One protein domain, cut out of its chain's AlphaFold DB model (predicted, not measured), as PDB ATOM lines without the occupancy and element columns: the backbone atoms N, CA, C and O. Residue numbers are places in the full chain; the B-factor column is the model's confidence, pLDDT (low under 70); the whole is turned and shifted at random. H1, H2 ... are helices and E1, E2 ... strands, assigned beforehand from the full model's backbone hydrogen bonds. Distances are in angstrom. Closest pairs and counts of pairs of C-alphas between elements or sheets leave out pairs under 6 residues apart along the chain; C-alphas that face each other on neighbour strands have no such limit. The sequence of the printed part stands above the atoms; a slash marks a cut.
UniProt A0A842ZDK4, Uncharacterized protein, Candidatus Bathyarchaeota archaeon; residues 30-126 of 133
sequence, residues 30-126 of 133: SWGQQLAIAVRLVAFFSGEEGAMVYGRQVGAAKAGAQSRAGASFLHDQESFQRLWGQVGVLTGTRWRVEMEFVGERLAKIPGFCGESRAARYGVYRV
ATOM      1  N   SER A  30     -17.013  16.775 -34.533       95.31
ATOM      2  CA  SER A  30     -18.008  17.306 -35.468       95.31
ATOM      3  C   SER A  30     -18.856  16.176 -36.060       95.31
ATOM      4  O   SER A  30     -18.447  15.019 -36.039       95.31
ATOM      5  N   TRP A  31     -20.008  16.494 -36.656       95.75
ATOM      6  CA  TRP A  31     -20.859  15.484 -37.308       95.75
ATOM      7  C   TRP A  31     -20.083  14.612 -38.309       95.75
ATOM      8  O   TRP A  31     -20.172  13.390 -38.267       95.75
ATOM      9  N   GLY A  32     -19.288  15.234 -39.188       95.81
ATOM     10  CA  GLY A  32     -18.521  14.513 -40.209       95.81
ATOM     11  C   GLY A  32     -17.464  13.583 -39.613       95.81
ATOM     12  O   GLY A  32     -17.315  12.451 -40.061       95.81
ATOM     13  N   GLN A  33     -16.783  14.025 -38.554       96.75
ATOM     14  CA  GLN A  33     -15.831  13.190 -37.819       96.75
ATOM     15  C   GLN A  33     -16.532  12.030 -37.107       96.75
ATOM     16  O   GLN A  33     -16.058  10.903 -37.180       96.75
ATOM     17  N   GLN A  34     -17.680  12.276 -36.468       97.81
ATOM     18  CA  GLN A  34     -18.474  11.215 -35.845       97.81
ATOM     19  C   GLN A  34     -18.927  10.172 -36.872       97.81
ATOM     20  O   GLN A  34     -18.853   8.979 -36.595       97.81
ATOM     21  N   LEU A  35     -19.331  10.606 -38.069       97.56
ATOM     22  CA  LEU A  35     -19.704   9.713 -39.163       97.56
ATOM     23  C   LEU A  35     -18.516   8.860 -39.630       97.56
ATOM     24  O   LEU A  35     -18.650   7.643 -39.726       97.56
ATOM     25  N   ALA A  36     -17.349   9.474 -39.861       97.00
ATOM     26  CA  ALA A  36     -16.133   8.762 -40.260       97.00
ATOM     27  C   ALA A  36     -15.699   7.730 -39.206       97.00
ATOM     28  O   ALA A  36     -15.427   6.575 -39.532       97.00
ATOM     29  N   ILE A  37     -15.714   8.127 -37.930       97.81
ATOM     30  CA  ILE A  37     -15.408   7.235 -36.812       97.81
ATOM     31  C   ILE A  37     -16.400   6.072 -36.764       97.81
ATOM     32  O   ILE A  37     -15.982   4.923 -36.651       97.81
ATOM     33  N   ALA A  38     -17.702   6.343 -36.862       97.88
ATOM     34  CA  ALA A  38     -18.719   5.303 -36.794       97.88
ATOM     35  C   ALA A  38     -18.606   4.307 -37.957       97.88
ATOM     36  O   ALA A  38     -18.673   3.107 -37.714       97.88
ATOM     37  N   VAL A  39     -18.356   4.773 -39.187       96.88
ATOM     38  CA  VAL A  39     -18.089   3.898 -40.344       96.88
ATOM     39  C   VAL A  39     -16.891   2.988 -40.078       96.88
ATOM     40  O   VAL A  39     -16.974   1.787 -40.327       96.88
ATOM     41  N   ARG A  40     -15.806   3.517 -39.505       96.38
ATOM     42  CA  ARG A  40     -14.649   2.699 -39.126       96.38
ATOM     43  C   ARG A  40     -14.983   1.678 -38.040       96.38
ATOM     44  O   ARG A  40     -14.596   0.523 -38.156       96.38
ATOM     45  N   LEU A  41     -15.745   2.072 -37.015       96.75
ATOM     46  CA  LEU A  41     -16.206   1.141 -35.980       96.75
ATOM     47  C   LEU A  41     -17.017  -0.016 -36.574       96.75
ATOM     48  O   LEU A  41     -16.916  -1.128 -36.068       96.75
ATOM     49  N   VAL A  42     -17.785   0.216 -37.647       96.38
ATOM     50  CA  VAL A  42     -18.503  -0.868 -38.334       96.38
ATOM     51  C   VAL A  42     -17.543  -1.931 -38.876       96.38
ATOM     52  O   VAL A  42     -17.842  -3.115 -38.735       96.38
ATOM     53  N   ALA A  43     -16.393  -1.540 -39.436       95.06
ATOM     54  CA  ALA A  43     -15.392  -2.476 -39.959       95.06
ATOM     55  C   ALA A  43     -14.748  -3.344 -38.862       95.06
ATOM     56  O   ALA A  43     -14.389  -4.497 -39.102       95.06
ATOM     57  N   PHE A  44     -14.666  -2.831 -37.630       96.31
ATOM     58  CA  PHE A  44     -14.105  -3.573 -36.500       96.31
ATOM     59  C   PHE A  44     -14.959  -4.770 -36.076       96.31
ATOM     60  O   PHE A  44     -14.432  -5.710 -35.479       96.31
ATOM     61  N   PHE A  45     -16.266  -4.773 -36.355       96.62
ATOM     62  CA  PHE A  45     -17.146  -5.818 -35.842       96.62
ATOM     63  C   PHE A  45     -16.947  -7.168 -36.540       96.62
ATOM     64  O   PHE A  45     -16.932  -7.256 -37.764       96.62
ATOM     65  N   SER A  46     -16.852  -8.244 -35.752       89.81
ATOM     66  CA  SER A  46     -16.617  -9.619 -36.229       89.81
ATOM     67  C   SER A  46     -17.816 -10.297 -36.901       89.81
ATOM     68  O   SER A  46     -17.727 -11.464 -37.280       89.81
ATOM     69  N   GLY A  47     -18.946  -9.604 -37.026       79.94
ATOM     70  CA  GLY A  47     -20.177 -10.138 -37.595       79.94
ATOM     71  C   GLY A  47     -21.387  -9.258 -37.296       79.94
ATOM     72  O   GLY A  47     -21.261  -8.161 -36.750       79.94
ATOM     73  N   GLU A  48     -22.569  -9.743 -37.673       73.62
ATOM     74  CA  GLU A  48     -23.822  -8.999 -37.506       73.62
ATOM     75  C   GLU A  48     -24.466  -9.207 -36.129       73.62
ATOM     76  O   GLU A  48     -25.120  -8.304 -35.608       73.62
ATOM     77  N   GLU A  49     -24.265 -10.375 -35.516       81.25
ATOM     78  CA  GLU A  49     -24.908 -10.740 -34.256       81.25
ATOM     79  C   GLU A  49     -24.152 -10.161 -33.049       81.25
ATOM     80  O   GLU A  49     -22.940 -10.323 -32.908       81.25
ATOM     81  N   GLY A  50     -24.871  -9.464 -32.165       83.19
ATOM     82  CA  GLY A  50     -24.321  -8.934 -30.910       83.19
ATOM     83  C   GLY A  50     -23.444  -7.681 -31.037       83.19
ATOM     84  O   GLY A  50     -23.022  -7.148 -30.010       83.19
ATOM     85  N   ALA A  51     -23.210  -7.174 -32.254       94.81
ATOM     86  CA  ALA A  51     -22.435  -5.957 -32.482       94.81
ATOM     87  C   ALA A  51     -23.113  -4.728 -31.848       94.81
ATOM     88  O   ALA A  51     -24.241  -4.356 -32.194       94.81
ATOM     89  N   MET A  52     -22.413  -4.086 -30.911       96.38
ATOM     90  CA  MET A  52     -22.950  -2.964 -30.139       96.38
ATOM     91  C   MET A  52     -21.886  -1.917 -29.816       96.38
ATOM     92  O   MET A  52     -20.762  -2.244 -29.434       96.38
ATOM     93  N   VAL A  53     -22.278  -0.643 -29.879       98.31
ATOM     94  CA  VAL A  53     -21.525   0.474 -29.298       98.31
ATOM     95  C   VAL A  53     -22.321   1.064 -28.147       98.31
ATOM     96  O   VAL A  53     -23.499   1.361 -28.303       98.31
ATOM     97  N   TYR A  54     -21.704   1.289 -26.993       98.44
ATOM     98  CA  TYR A  54     -22.416   1.845 -25.844       98.44
ATOM     99  C   TYR A  54     -21.547   2.763 -25.004       98.44
ATOM    100  O   TYR A  54     -20.319   2.739 -25.088       98.44
ATOM    101  N   GLY A  55     -22.187   3.583 -24.181       97.81
ATOM    102  CA  GLY A  55     -21.475   4.459 -23.266       97.81
ATOM    103  C   GLY A  55     -22.355   5.548 -22.684       97.81
ATOM    104  O   GLY A  55     -23.584   5.537 -22.788       97.81
ATOM    105  N   ARG A  56     -21.699   6.517 -22.055       95.31
ATOM    106  CA  ARG A  56     -22.320   7.739 -21.550       95.31
ATOM    107  C   ARG A  56     -21.588   8.949 -22.098       95.31
ATOM    108  O   ARG A  56     -20.364   8.960 -22.157       95.31
ATOM    109  N   GLN A  57     -22.327   9.986 -22.455       93.88
ATOM    110  CA  GLN A  57     -21.759  11.206 -23.006       93.88
ATOM    111  C   GLN A  57     -22.583  12.441 -22.678       93.88
ATOM    112  O   GLN A  57     -23.682  12.348 -22.133       93.88
ATOM    113  N   VAL A  58     -22.056  13.606 -23.036       93.12
ATOM    114  CA  VAL A  58     -22.849  14.828 -23.088       93.12
ATOM    115  C   VAL A  58     -23.765  14.767 -24.309       93.12
ATOM    116  O   VAL A  58     -23.302  14.591 -25.432       93.12
ATOM    117  N   GLY A  59     -25.059  14.949 -24.085       92.19
ATOM    118  CA  GLY A  59     -26.033  15.267 -25.120       92.19
ATOM    119  C   GLY A  59     -26.672  16.633 -24.876       92.19
ATOM    120  O   GLY A  59     -26.306  17.366 -23.949       92.19
ATOM    121  N   ALA A  60     -27.644  16.983 -25.710       90.38
ATOM    122  CA  ALA A  60     -28.381  18.234 -25.603       90.38
ATOM    123  C   ALA A  60     -29.873  17.996 -25.815       90.38
ATOM    124  O   ALA A  60     -30.255  17.254 -26.710       90.38
ATOM    125  N   ALA A  61     -30.720  18.671 -25.030       85.12
ATOM    126  CA  ALA A  61     -32.178  18.598 -25.200       85.12
ATOM    127  C   ALA A  61     -32.641  19.091 -26.586       85.12
ATOM    128  O   ALA A  61     -33.719  18.736 -27.047       85.12
ATOM    129  N   LYS A  62     -31.819  19.922 -27.231       88.56
ATOM    130  CA  LYS A  62     -31.922  20.283 -28.640       88.56
ATOM    131  C   LYS A  62     -30.575  19.981 -29.284       88.56
ATOM    132  O   LYS A  62     -29.602  20.666 -28.962       88.56
ATOM    133  N   ALA A  63     -30.518  18.977 -30.156       92.00
ATOM    134  CA  ALA A  63     -29.289  18.649 -30.866       92.00
ATOM    135  C   ALA A  63     -28.746  19.834 -31.676       92.00
ATOM    136  O   ALA A  63     -29.502  20.671 -32.187       92.00
ATOM    137  N   GLY A  64     -27.424  19.903 -31.815       91.06
ATOM    138  CA  GLY A  64     -26.806  20.962 -32.601       91.06
ATOM    139  C   GLY A  64     -25.288  21.015 -32.529       91.06
ATOM    140  O   GLY A  64     -24.651  20.485 -31.617       91.06
ATOM    141  N   ALA A  65     -24.723  21.706 -33.515       89.81
ATOM    142  CA  ALA A  65     -23.300  21.989 -33.600       89.81
ATOM    143  C   ALA A  65     -22.895  23.161 -32.694       89.81
ATOM    144  O   ALA A  65     -23.676  24.080 -32.428       89.81
ATOM    145  N   GLN A  66     -21.637  23.155 -32.266       86.81
ATOM    146  CA  GLN A  66     -21.052  24.259 -31.519       86.81
ATOM    147  C   GLN A  66     -20.903  25.515 -32.403       86.81
ATOM    148  O   GLN A  66     -20.240  25.499 -33.441       86.81
ATOM    149  N   SER A  67     -21.482  26.631 -31.957       74.19
ATOM    150  CA  SER A  67     -21.727  27.864 -32.727       74.19
ATOM    151  C   SER A  67     -20.501  28.600 -33.277       74.19
ATOM    152  O   SER A  67     -20.653  29.368 -34.222       74.19
ATOM    153  N   ARG A  68     -19.298  28.417 -32.716       63.38
ATOM    154  CA  ARG A  68     -18.099  29.179 -33.126       63.38
ATOM    155  C   ARG A  68     -16.987  28.372 -33.789       63.38
ATOM    156  O   ARG A  68     -15.975  28.959 -34.145       63.38
ATOM    157  N   ALA A  69     -17.174  27.072 -33.999       62.22
ATOM    158  CA  ALA A  69     -16.159  26.268 -34.681       62.22
ATOM    159  C   ALA A  69     -16.695  25.022 -35.396       62.22
ATOM    160  O   ALA A  69     -15.912  24.358 -36.063       62.22
ATOM    161  N   GLY A  70     -17.971  24.637 -35.229       61.06
ATOM    162  CA  GLY A  70     -18.481  23.368 -35.771       61.06
ATOM    163  C   GLY A  70     -17.705  22.126 -35.303       61.06
ATOM    164  O   GLY A  70     -17.943  21.036 -35.814       61.06
ATOM    165  N   ALA A  71     -16.794  22.286 -34.337       82.25
ATOM    166  CA  ALA A  71     -15.813  21.287 -33.929       82.25
ATOM    167  C   ALA A  71     -16.452  20.101 -33.205       82.25
ATOM    168  O   ALA A  71     -15.863  19.029 -33.136       82.25
ATOM    169  N   SER A  72     -17.660  20.293 -32.677       91.38
ATOM    170  CA  SER A  72     -18.362  19.309 -31.868       91.38
ATOM    171  C   SER A  72     -19.870  19.362 -32.117       91.38
ATOM    172  O   SER A  72     -20.433  20.444 -32.331       91.38
ATOM    173  N   PHE A  73     -20.532  18.206 -32.070       94.25
ATOM    174  CA  PHE A  73     -21.985  18.073 -32.199       94.25
ATOM    175  C   PHE A  73     -22.561  17.326 -30.990       94.25
ATOM    176  O   PHE A  73     -22.111  16.225 -30.668       94.25
ATOM    177  N   LEU A  74     -23.555  17.924 -30.322       94.56
ATOM    178  CA  LEU A  74     -24.286  17.272 -29.233       94.56
ATOM    179  C   LEU A  74     -25.576  16.663 -29.752       94.56
ATOM    180  O   LEU A  74     -26.328  17.306 -30.486       94.56
ATOM    181  N   HIS A  75     -25.842  15.450 -29.289       95.62
ATOM    182  CA  HIS A  75     -26.981  14.664 -29.719       95.62
ATOM    183  C   HIS A  75     -28.128  14.655 -28.705       95.62
ATOM    184  O   HIS A  75     -27.925  14.661 -27.489       95.62
ATOM    185  N   ASP A  76     -29.332  14.587 -29.251       95.19
ATOM    186  CA  ASP A  76     -30.495  13.921 -28.669       95.19
ATOM    187  C   ASP A  76     -30.671  12.536 -29.331       95.19
ATOM    188  O   ASP A  76     -29.919  12.164 -30.236       95.19
ATOM    189  N   GLN A  77     -31.679  11.775 -28.893       96.25
ATOM    190  CA  GLN A  77     -32.025  10.469 -29.468       96.25
ATOM    191  C   GLN A  77     -32.196  10.525 -30.993       96.25
ATOM    192  O   GLN A  77     -31.660   9.685 -31.714       96.25
ATOM    193  N   GLU A  78     -32.948  11.504 -31.494       96.56
ATOM    194  CA  GLU A  78     -33.325  11.570 -32.903       96.56
ATOM    195  C   GLU A  78     -32.115  11.858 -33.796       96.56
ATOM    196  O   GLU A  78     -31.859  11.147 -34.767       96.56
ATOM    197  N   SER A  79     -31.324  12.873 -33.456       97.12
ATOM    198  CA  SER A  79     -30.122  13.222 -34.215       97.12
ATOM    199  C   SER A  79     -29.070  12.114 -34.181       97.12
ATOM    200  O   SER A  79     -28.371  11.928 -35.177       97.12
ATOM    201  N   PHE A  80     -28.950  11.367 -33.078       97.81
ATOM    202  CA  PHE A  80     -27.994  10.262 -33.017       97.81
ATOM    203  C   PHE A  80     -28.466   9.065 -33.841       97.81
ATOM    204  O   PHE A  80     -27.671   8.461 -34.561       97.81
ATOM    205  N   GLN A  81     -29.773   8.786 -33.832       98.12
ATOM    206  CA  GLN A  81     -30.374   7.820 -34.746       98.12
ATOM    207  C   GLN A  81     -30.154   8.213 -36.214       98.12
ATOM    208  O   GLN A  81     -29.859   7.342 -37.030       98.12
ATOM    209  N   ARG A  82     -30.234   9.504 -36.564       97.75
ATOM    210  CA  ARG A  82     -29.937   9.977 -37.931       97.75
ATOM    211  C   ARG A  82     -28.477   9.758 -38.323       97.75
ATOM    212  O   ARG A  82     -28.225   9.316 -39.442       97.75
ATOM    213  N   LEU A  83     -27.527  10.030 -37.424       98.25
ATOM    214  CA  LEU A  83     -26.107   9.752 -37.670       98.25
ATOM    215  C   LEU A  83     -25.903   8.265 -37.992       98.25
ATOM    216  O   LEU A  83     -25.335   7.928 -39.027       98.25
ATOM    217  N   TRP A  84     -26.435   7.374 -37.155       98.00
ATOM    218  CA  TRP A  84     -26.310   5.928 -37.354       98.00
ATOM    219  C   TRP A  84     -27.128   5.385 -38.532       98.00
ATOM    220  O   TRP A  84     -26.751   4.373 -39.122       98.00
ATOM    221  N   GLY A  85     -28.184   6.086 -38.948       97.56
ATOM    222  CA  GLY A  85     -28.858   5.843 -40.223       97.56
ATOM    223  C   GLY A  85     -27.939   6.109 -41.419       97.56
ATOM    224  O   GLY A  85     -27.826   5.264 -42.304       97.56
ATOM    225  N   GLN A  86     -27.205   7.231 -41.417       97.75
ATOM    226  CA  GLN A  86     -26.205   7.527 -42.455       97.75
ATOM    227  C   GLN A  86     -25.072   6.494 -42.467       97.75
ATOM    228  O   GLN A  86     -24.682   6.033 -43.537       97.75
ATOM    229  N   VAL A  87     -24.584   6.084 -41.290       97.31
ATOM    230  CA  VAL A  87     -23.598   4.993 -41.164       97.31
ATOM    231  C   VAL A  87     -24.127   3.717 -41.812       97.31
ATOM    232  O   VAL A  87     -23.406   3.069 -42.568       97.31
ATOM    233  N   GLY A  88     -25.392   3.381 -41.552       96.00
ATOM    234  CA  GLY A  88     -26.048   2.225 -42.144       96.00
ATOM    235  C   GLY A  88     -26.057   2.266 -43.671       96.00
ATOM    236  O   GLY A  88     -25.626   1.314 -44.314       96.00
ATOM    237  N   VAL A  89     -26.438   3.402 -44.261       96.44
ATOM    238  CA  VAL A  89     -26.400   3.598 -45.720       96.44
ATOM    239  C   VAL A  89     -24.984   3.426 -46.275       96.44
ATOM    240  O   VAL A  89     -24.799   2.721 -47.263       96.44
ATOM    241  N   LEU A  90     -23.980   4.032 -45.636       95.94
ATOM    242  CA  LEU A  90     -22.592   4.000 -46.115       95.94
ATOM    243  C   LEU A  90     -21.939   2.620 -46.020       95.94
ATOM    244  O   LEU A  90     -21.027   2.324 -46.784       95.94
ATOM    245  N   THR A  91     -22.383   1.795 -45.078       94.31
ATOM    246  CA  THR A  91     -21.774   0.484 -44.814       94.31
ATOM    247  C   THR A  91     -22.638  -0.687 -45.282       94.31
ATOM    248  O   THR A  91     -22.199  -1.829 -45.203       94.31
ATOM    249  N   GLY A  92     -23.853  -0.429 -45.782       93.69
ATOM    250  CA  GLY A  92     -24.809  -1.473 -46.164       93.69
ATOM    251  C   GLY A  92     -25.391  -2.215 -44.960       93.69
ATOM    252  O   GLY A  92     -25.648  -3.411 -45.029       93.69
ATOM    253  N   THR A  93     -25.562  -1.518 -43.838       94.19
ATOM    254  CA  THR A  93     -25.929  -2.095 -42.540       94.19
ATOM    255  C   THR A  93     -27.097  -1.344 -41.903       94.19
ATOM    256  O   THR A  93     -27.486  -0.277 -42.376       94.19
ATOM    257  N   ARG A  94     -27.677  -1.864 -40.815       94.88
ATOM    258  CA  ARG A  94     -28.768  -1.191 -40.094       94.88
ATOM    259  C   ARG A  94     -28.480  -1.110 -38.600       94.88
ATOM    260  O   ARG A  94     -28.067  -2.085 -37.978       94.88
ATOM    261  N   TRP A  95     -28.729   0.062 -38.022       96.31
ATOM    262  CA  TRP A  95     -28.425   0.349 -36.622       96.31
ATOM    263  C   TRP A  95     -29.600   1.018 -35.923       96.31
ATOM    264  O   TRP A  95     -30.204   1.963 -36.439       96.31
ATOM    265  N   ARG A  96     -29.888   0.547 -34.714       97.19
ATOM    266  CA  ARG A  96     -30.879   1.128 -33.811       97.19
ATOM    267  C   ARG A  96     -30.168   1.819 -32.660       97.19
ATOM    268  O   ARG A  96     -29.335   1.204 -31.998       97.19
ATOM    269  N   VAL A  97     -30.531   3.064 -32.394       98.25
ATOM    270  CA  VAL A  97     -30.026   3.841 -31.265       98.25
ATOM    271  C   VAL A  97     -31.063   3.847 -30.152       98.25
ATOM    272  O   VAL A  97     -32.244   4.083 -30.391       98.25
ATOM    273  N   GLU A  98     -30.611   3.632 -28.927       98.06
ATOM    274  CA  GLU A  98     -31.346   3.937 -27.707       98.06
ATOM    275  C   GLU A  98     -30.504   4.922 -26.899       98.06
ATOM    276  O   GLU A  98     -29.371   4.622 -26.538       98.06
ATOM    277  N   MET A  99     -31.026   6.112 -26.629       96.62
ATOM    278  CA  MET A  99     -30.349   7.178 -25.904       96.62
ATOM    279  C   MET A  99     -31.319   7.806 -24.914       96.62
ATOM    280  O   MET A  99     -32.435   8.192 -25.255       96.62
ATOM    281  N   GLU A 100     -30.864   7.945 -23.678       95.25
ATOM    282  CA  GLU A 100     -31.667   8.464 -22.579       95.25
ATOM    283  C   GLU A 100     -30.841   9.445 -21.755       95.25
ATOM    284  O   GLU A 100     -29.705   9.152 -21.367       95.25
ATOM    285  N   PHE A 101     -31.418  10.608 -21.451       93.69
ATOM    286  CA  PHE A 101     -30.797  11.565 -20.543       93.69
ATOM    287  C   PHE A 101     -30.837  11.046 -19.104       93.69
ATOM    288  O   PHE A 101     -31.898  10.725 -18.581       93.69
ATOM    289  N   VAL A 102     -29.674  11.000 -18.454       87.56
ATOM    290  CA  VAL A 102     -29.501  10.465 -17.100       87.56
ATOM    291  C   VAL A 102     -28.908  11.513 -16.164       87.56
ATOM    292  O   VAL A 102     -27.850  12.086 -16.433       87.56
ATOM    293  N   GLY A 103     -29.559  11.708 -15.019       75.50
ATOM    294  CA  GLY A 103     -29.093  12.602 -13.960       75.50
ATOM    295  C   GLY A 103     -29.356  14.086 -14.220       75.50
ATOM    296  O   GLY A 103     -30.258  14.466 -14.967       75.50
ATOM    297  N   GLU A 104     -28.584  14.926 -13.533       65.56
ATOM    298  CA  GLU A 104     -28.821  16.367 -13.455       65.56
ATOM    299  C   GLU A 104     -28.297  17.146 -14.669       65.56
ATOM    300  O   GLU A 104     -27.444  16.697 -15.443       65.56
ATOM    301  N   ARG A 105     -28.835  18.358 -14.826       75.31
ATOM    302  CA  ARG A 105     -28.419  19.336 -15.833       75.31
ATOM    303  C   ARG A 105     -26.922  19.603 -15.695       75.31
ATOM    304  O   ARG A 105     -26.444  19.924 -14.610       75.31
ATOM    305  N   LEU A 106     -26.187  19.504 -16.797       80.12
ATOM    306  CA  LEU A 106     -24.769  19.844 -16.790       80.12
ATOM    307  C   LEU A 106     -24.598  21.364 -16.840       80.12
ATOM    308  O   LEU A 106     -25.478  22.092 -17.312       80.12
ATOM    309  N   ALA A 107     -23.446  21.843 -16.365       77.25
ATOM    310  CA  ALA A 107     -23.061  23.237 -16.537       77.25
ATOM    311  C   ALA A 107     -23.131  23.626 -18.022       77.25
ATOM    312  O   ALA A 107     -22.868  22.811 -18.910       77.25
ATOM    313  N   LYS A 108     -23.496  24.882 -18.293       78.38
ATOM    314  CA  LYS A 108     -23.613  25.396 -19.659       78.38
ATOM    315  C   LYS A 108     -22.279  25.230 -20.387       78.38
ATOM    316  O   LYS A 108     -21.286  25.837 -19.994       78.38
ATOM    317  N   ILE A 109     -22.277  24.448 -21.463       78.19
ATOM    318  CA  ILE A 109     -21.080  24.238 -22.272       78.19
ATOM    319  C   ILE A 109     -20.929  25.422 -23.234       78.19
ATOM    320  O   ILE A 109     -21.860  25.710 -23.997       78.19
ATOM    321  N   PRO A 110     -19.787  26.136 -23.218       82.38
ATOM    322  CA  PRO A 110     -19.551  27.244 -24.129       82.38
ATOM    323  C   PRO A 110     -19.755  26.835 -25.590       82.38
ATOM    324  O   PRO A 110     -19.289  25.790 -26.042       82.38
ATOM    325  N   GLY A 111     -20.457  27.678 -26.340       81.31
ATOM    326  CA  GLY A 111     -20.680  27.474 -27.767       81.31
ATOM    327  C   GLY A 111     -21.872  26.584 -28.129       81.31
ATOM    328  O   GLY A 111     -22.256  26.620 -29.294       81.31
ATOM    329  N   PHE A 112     -22.509  25.872 -27.196       82.50
ATOM    330  CA  PHE A 112     -23.752  25.146 -27.479       82.50
ATOM    331  C   PHE A 112     -24.998  25.959 -27.119       82.50
ATOM    332  O   PHE A 112     -25.055  26.648 -26.097       82.50
ATOM    333  N   CYS A 113     -26.007  25.871 -27.984       69.69
ATOM    334  CA  CYS A 113     -27.326  26.439 -27.745       69.69
ATOM    335  C   CYS A 113     -28.197  25.406 -27.023       69.69
ATOM    336  O   CYS A 113     -28.371  24.298 -27.517       69.69
ATOM    337  N   GLY A 114     -28.794  25.788 -25.894       73.69
ATOM    338  CA  GLY A 114     -29.717  24.933 -25.144       73.69
ATOM    339  C   GLY A 114     -29.093  24.253 -23.926       73.69
ATOM    340  O   GLY A 114     -27.990  24.583 -23.491       73.69
ATOM    341  N   GLU A 115     -29.859  23.345 -23.328       82.25
ATOM    342  CA  GLU A 115     -29.459  22.619 -22.124       82.25
ATOM    343  C   GLU A 115     -28.650  21.374 -22.474       82.25
ATOM    344  O   GLU A 115     -29.154  20.477 -23.156       82.25
ATOM    345  N   SER A 116     -27.432  21.290 -21.943       88.19
ATOM    346  CA  SER A 116     -26.625  20.074 -21.984       88.19
ATOM    347  C   SER A 116     -26.986  19.158 -20.817       88.19
ATOM    348  O   SER A 116     -27.140  19.597 -19.673       88.19
ATOM    349  N   ARG A 117     -27.118  17.866 -21.105       90.38
ATOM    350  CA  ARG A 117     -27.407  16.827 -20.113       90.38
ATOM    351  C   ARG A 117     -26.531  15.630 -20.395       90.38
ATOM    352  O   ARG A 117     -26.167  15.377 -21.540       90.38
ATOM    353  N   ALA A 118     -26.198  14.880 -19.360       91.94
ATOM    354  CA  ALA A 118     -25.594  13.593 -19.607       91.94
ATOM    355  C   ALA A 118     -26.628  12.624 -20.174       91.94
ATOM    356  O   ALA A 118     -27.788  12.639 -19.773       91.94
ATOM    357  N   ALA A 119     -26.191  11.768 -21.082       94.44
ATOM    358  CA  ALA A 119     -27.003  10.747 -21.705       94.44
ATOM    359  C   ALA A 119     -26.254   9.421 -21.709       94.44
ATOM    360  O   ALA A 119     -25.071   9.383 -22.051       94.44
ATOM    361  N   ARG A 120     -26.942   8.342 -21.344       96.81
ATOM    362  CA  ARG A 120     -26.496   6.987 -21.668       96.81
ATOM    363  C   ARG A 120     -27.017   6.631 -23.048       96.81
ATOM    364  O   ARG A 120     -28.089   7.099 -23.427       96.81
ATOM    365  N   TYR A 121     -26.274   5.818 -23.777       98.06
ATOM    366  CA  TYR A 121     -26.725   5.332 -25.064       98.06
ATOM    367  C   TYR A 121     -26.251   3.904 -25.332       98.06
ATOM    368  O   TYR A 121     -25.221   3.460 -24.813       98.06
ATOM    369  N   GLY A 122     -26.994   3.227 -26.197       98.38
ATOM    370  CA  GLY A 122     -26.609   2.017 -26.898       98.38
ATOM    371  C   GLY A 122     -26.933   2.159 -28.384       98.38
ATOM    372  O   GLY A 122     -27.940   2.751 -28.765       98.38
ATOM    373  N   VAL A 123     -26.056   1.634 -29.224       98.25
ATOM    374  CA  VAL A 123     -26.218   1.516 -30.668       98.25
ATOM    375  C   VAL A 123     -26.090   0.040 -30.978       98.25
ATOM    376  O   VAL A 123     -25.058  -0.562 -30.692       98.25
ATOM    377  N   TYR A 124     -27.140  -0.535 -31.538       96.69
ATOM    378  CA  TYR A 124     -27.275  -1.969 -31.724       96.69
ATOM    379  C   TYR A 124     -27.366  -2.269 -33.206       96.69
ATOM    380  O   TYR A 124     -28.175  -1.650 -33.911       96.69
ATOM    381  N   ARG A 125     -26.563  -3.222 -33.673       95.00
ATOM    382  CA  ARG A 125     -26.758  -3.809 -34.993       95.00
ATOM    383  C   ARG A 125     -28.111  -4.518 -35.010       95.00
ATOM    384  O   ARG A 125     -28.468  -5.200 -34.051       95.00
ATOM    385  N   VAL A 126     -28.879  -4.309 -36.071       93.25
ATOM    386  CA  VAL A 126     -30.173  -4.964 -36.293       93.25
ATOM    387  C   VAL A 126     -30.233  -5.524 -37.712       93.25
ATOM    388  O   VAL A 126     -29.528  -5.043 -38.599       93.25
TER     389      VAL A 126
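What this domain is: This is residues 30 to 126 of the 133 residues of an uncharacterized protein of Candidatus Bathyarchaeota archaeon (UniProt A0A842ZDK4). A strongly twisted sheet of three long strands makes one side of this domain, and two helices that touch at a steep tilt make the other. H2 packs on edge strand E2, while H1 packs on H2 and only grazes the sheet. The printed part has 97 residues, with two named helices and three named strands in the order H1 E1 H2 E2 E3. The antiparallel sheet runs E1 E3 E2, and the class is mixed. The whole is compact, with a radius of gyration of the C-alphas of 13.7 A and spans of 40 by 28 by 18 A.

How they stand to each other: H1, residues 31 to 44, touches H2, residues 77 to 91, closest at the C-alphas of Val 39 and Val 87, 5.7 A apart; they run the same way at a steep tilt of 55 degrees. E1, residues 52 to 60, and E3, residues 116 to 125, are antiparallel at 157 degrees, with N 57 and O 119 2.8 A apart, within hydrogen-bond range. H2 is on the sheet; the closest C-alphas of H2 and E2, residues 95 to 105, are Gln 77 and Met 99, 5.1 A apart. E1, H2 and E2 form a split strand-helix-strand unit, two strands running the same way with E3 between them, its crossover right-handed. E2 and E3 form a hairpin, antiparallel at 159 degrees, with N 98 and O 122 2.8 A apart. In H1 and H2 every O i to N i+4 pair is within hydrogen-bond range.

Where its parts are: H1 begins at C-alpha 31 (-20.859, 15.484, -37.308) and spans 20.2 A. E1 spans 22.3 A and bends by 69 degrees at residue 56. H2 spans 21.0 A. E2 spans 28.2 A and bends by 51 degrees at residue 102. E3 spans 27.2 A and ends at C-alpha 125 (-26.758, -3.809, -34.993).

The domain as a whole: The C-alphas farthest apart, Glu 49 and Arg 68, are 40.5 A apart. The printed part has no cut. The link from E1 to H2 is long, 16 residues, with residues 64 to 65 paired antiparallel with 73 to 74. The model's pLDDT is under 70 at residues 68 to 70, 104 and 113.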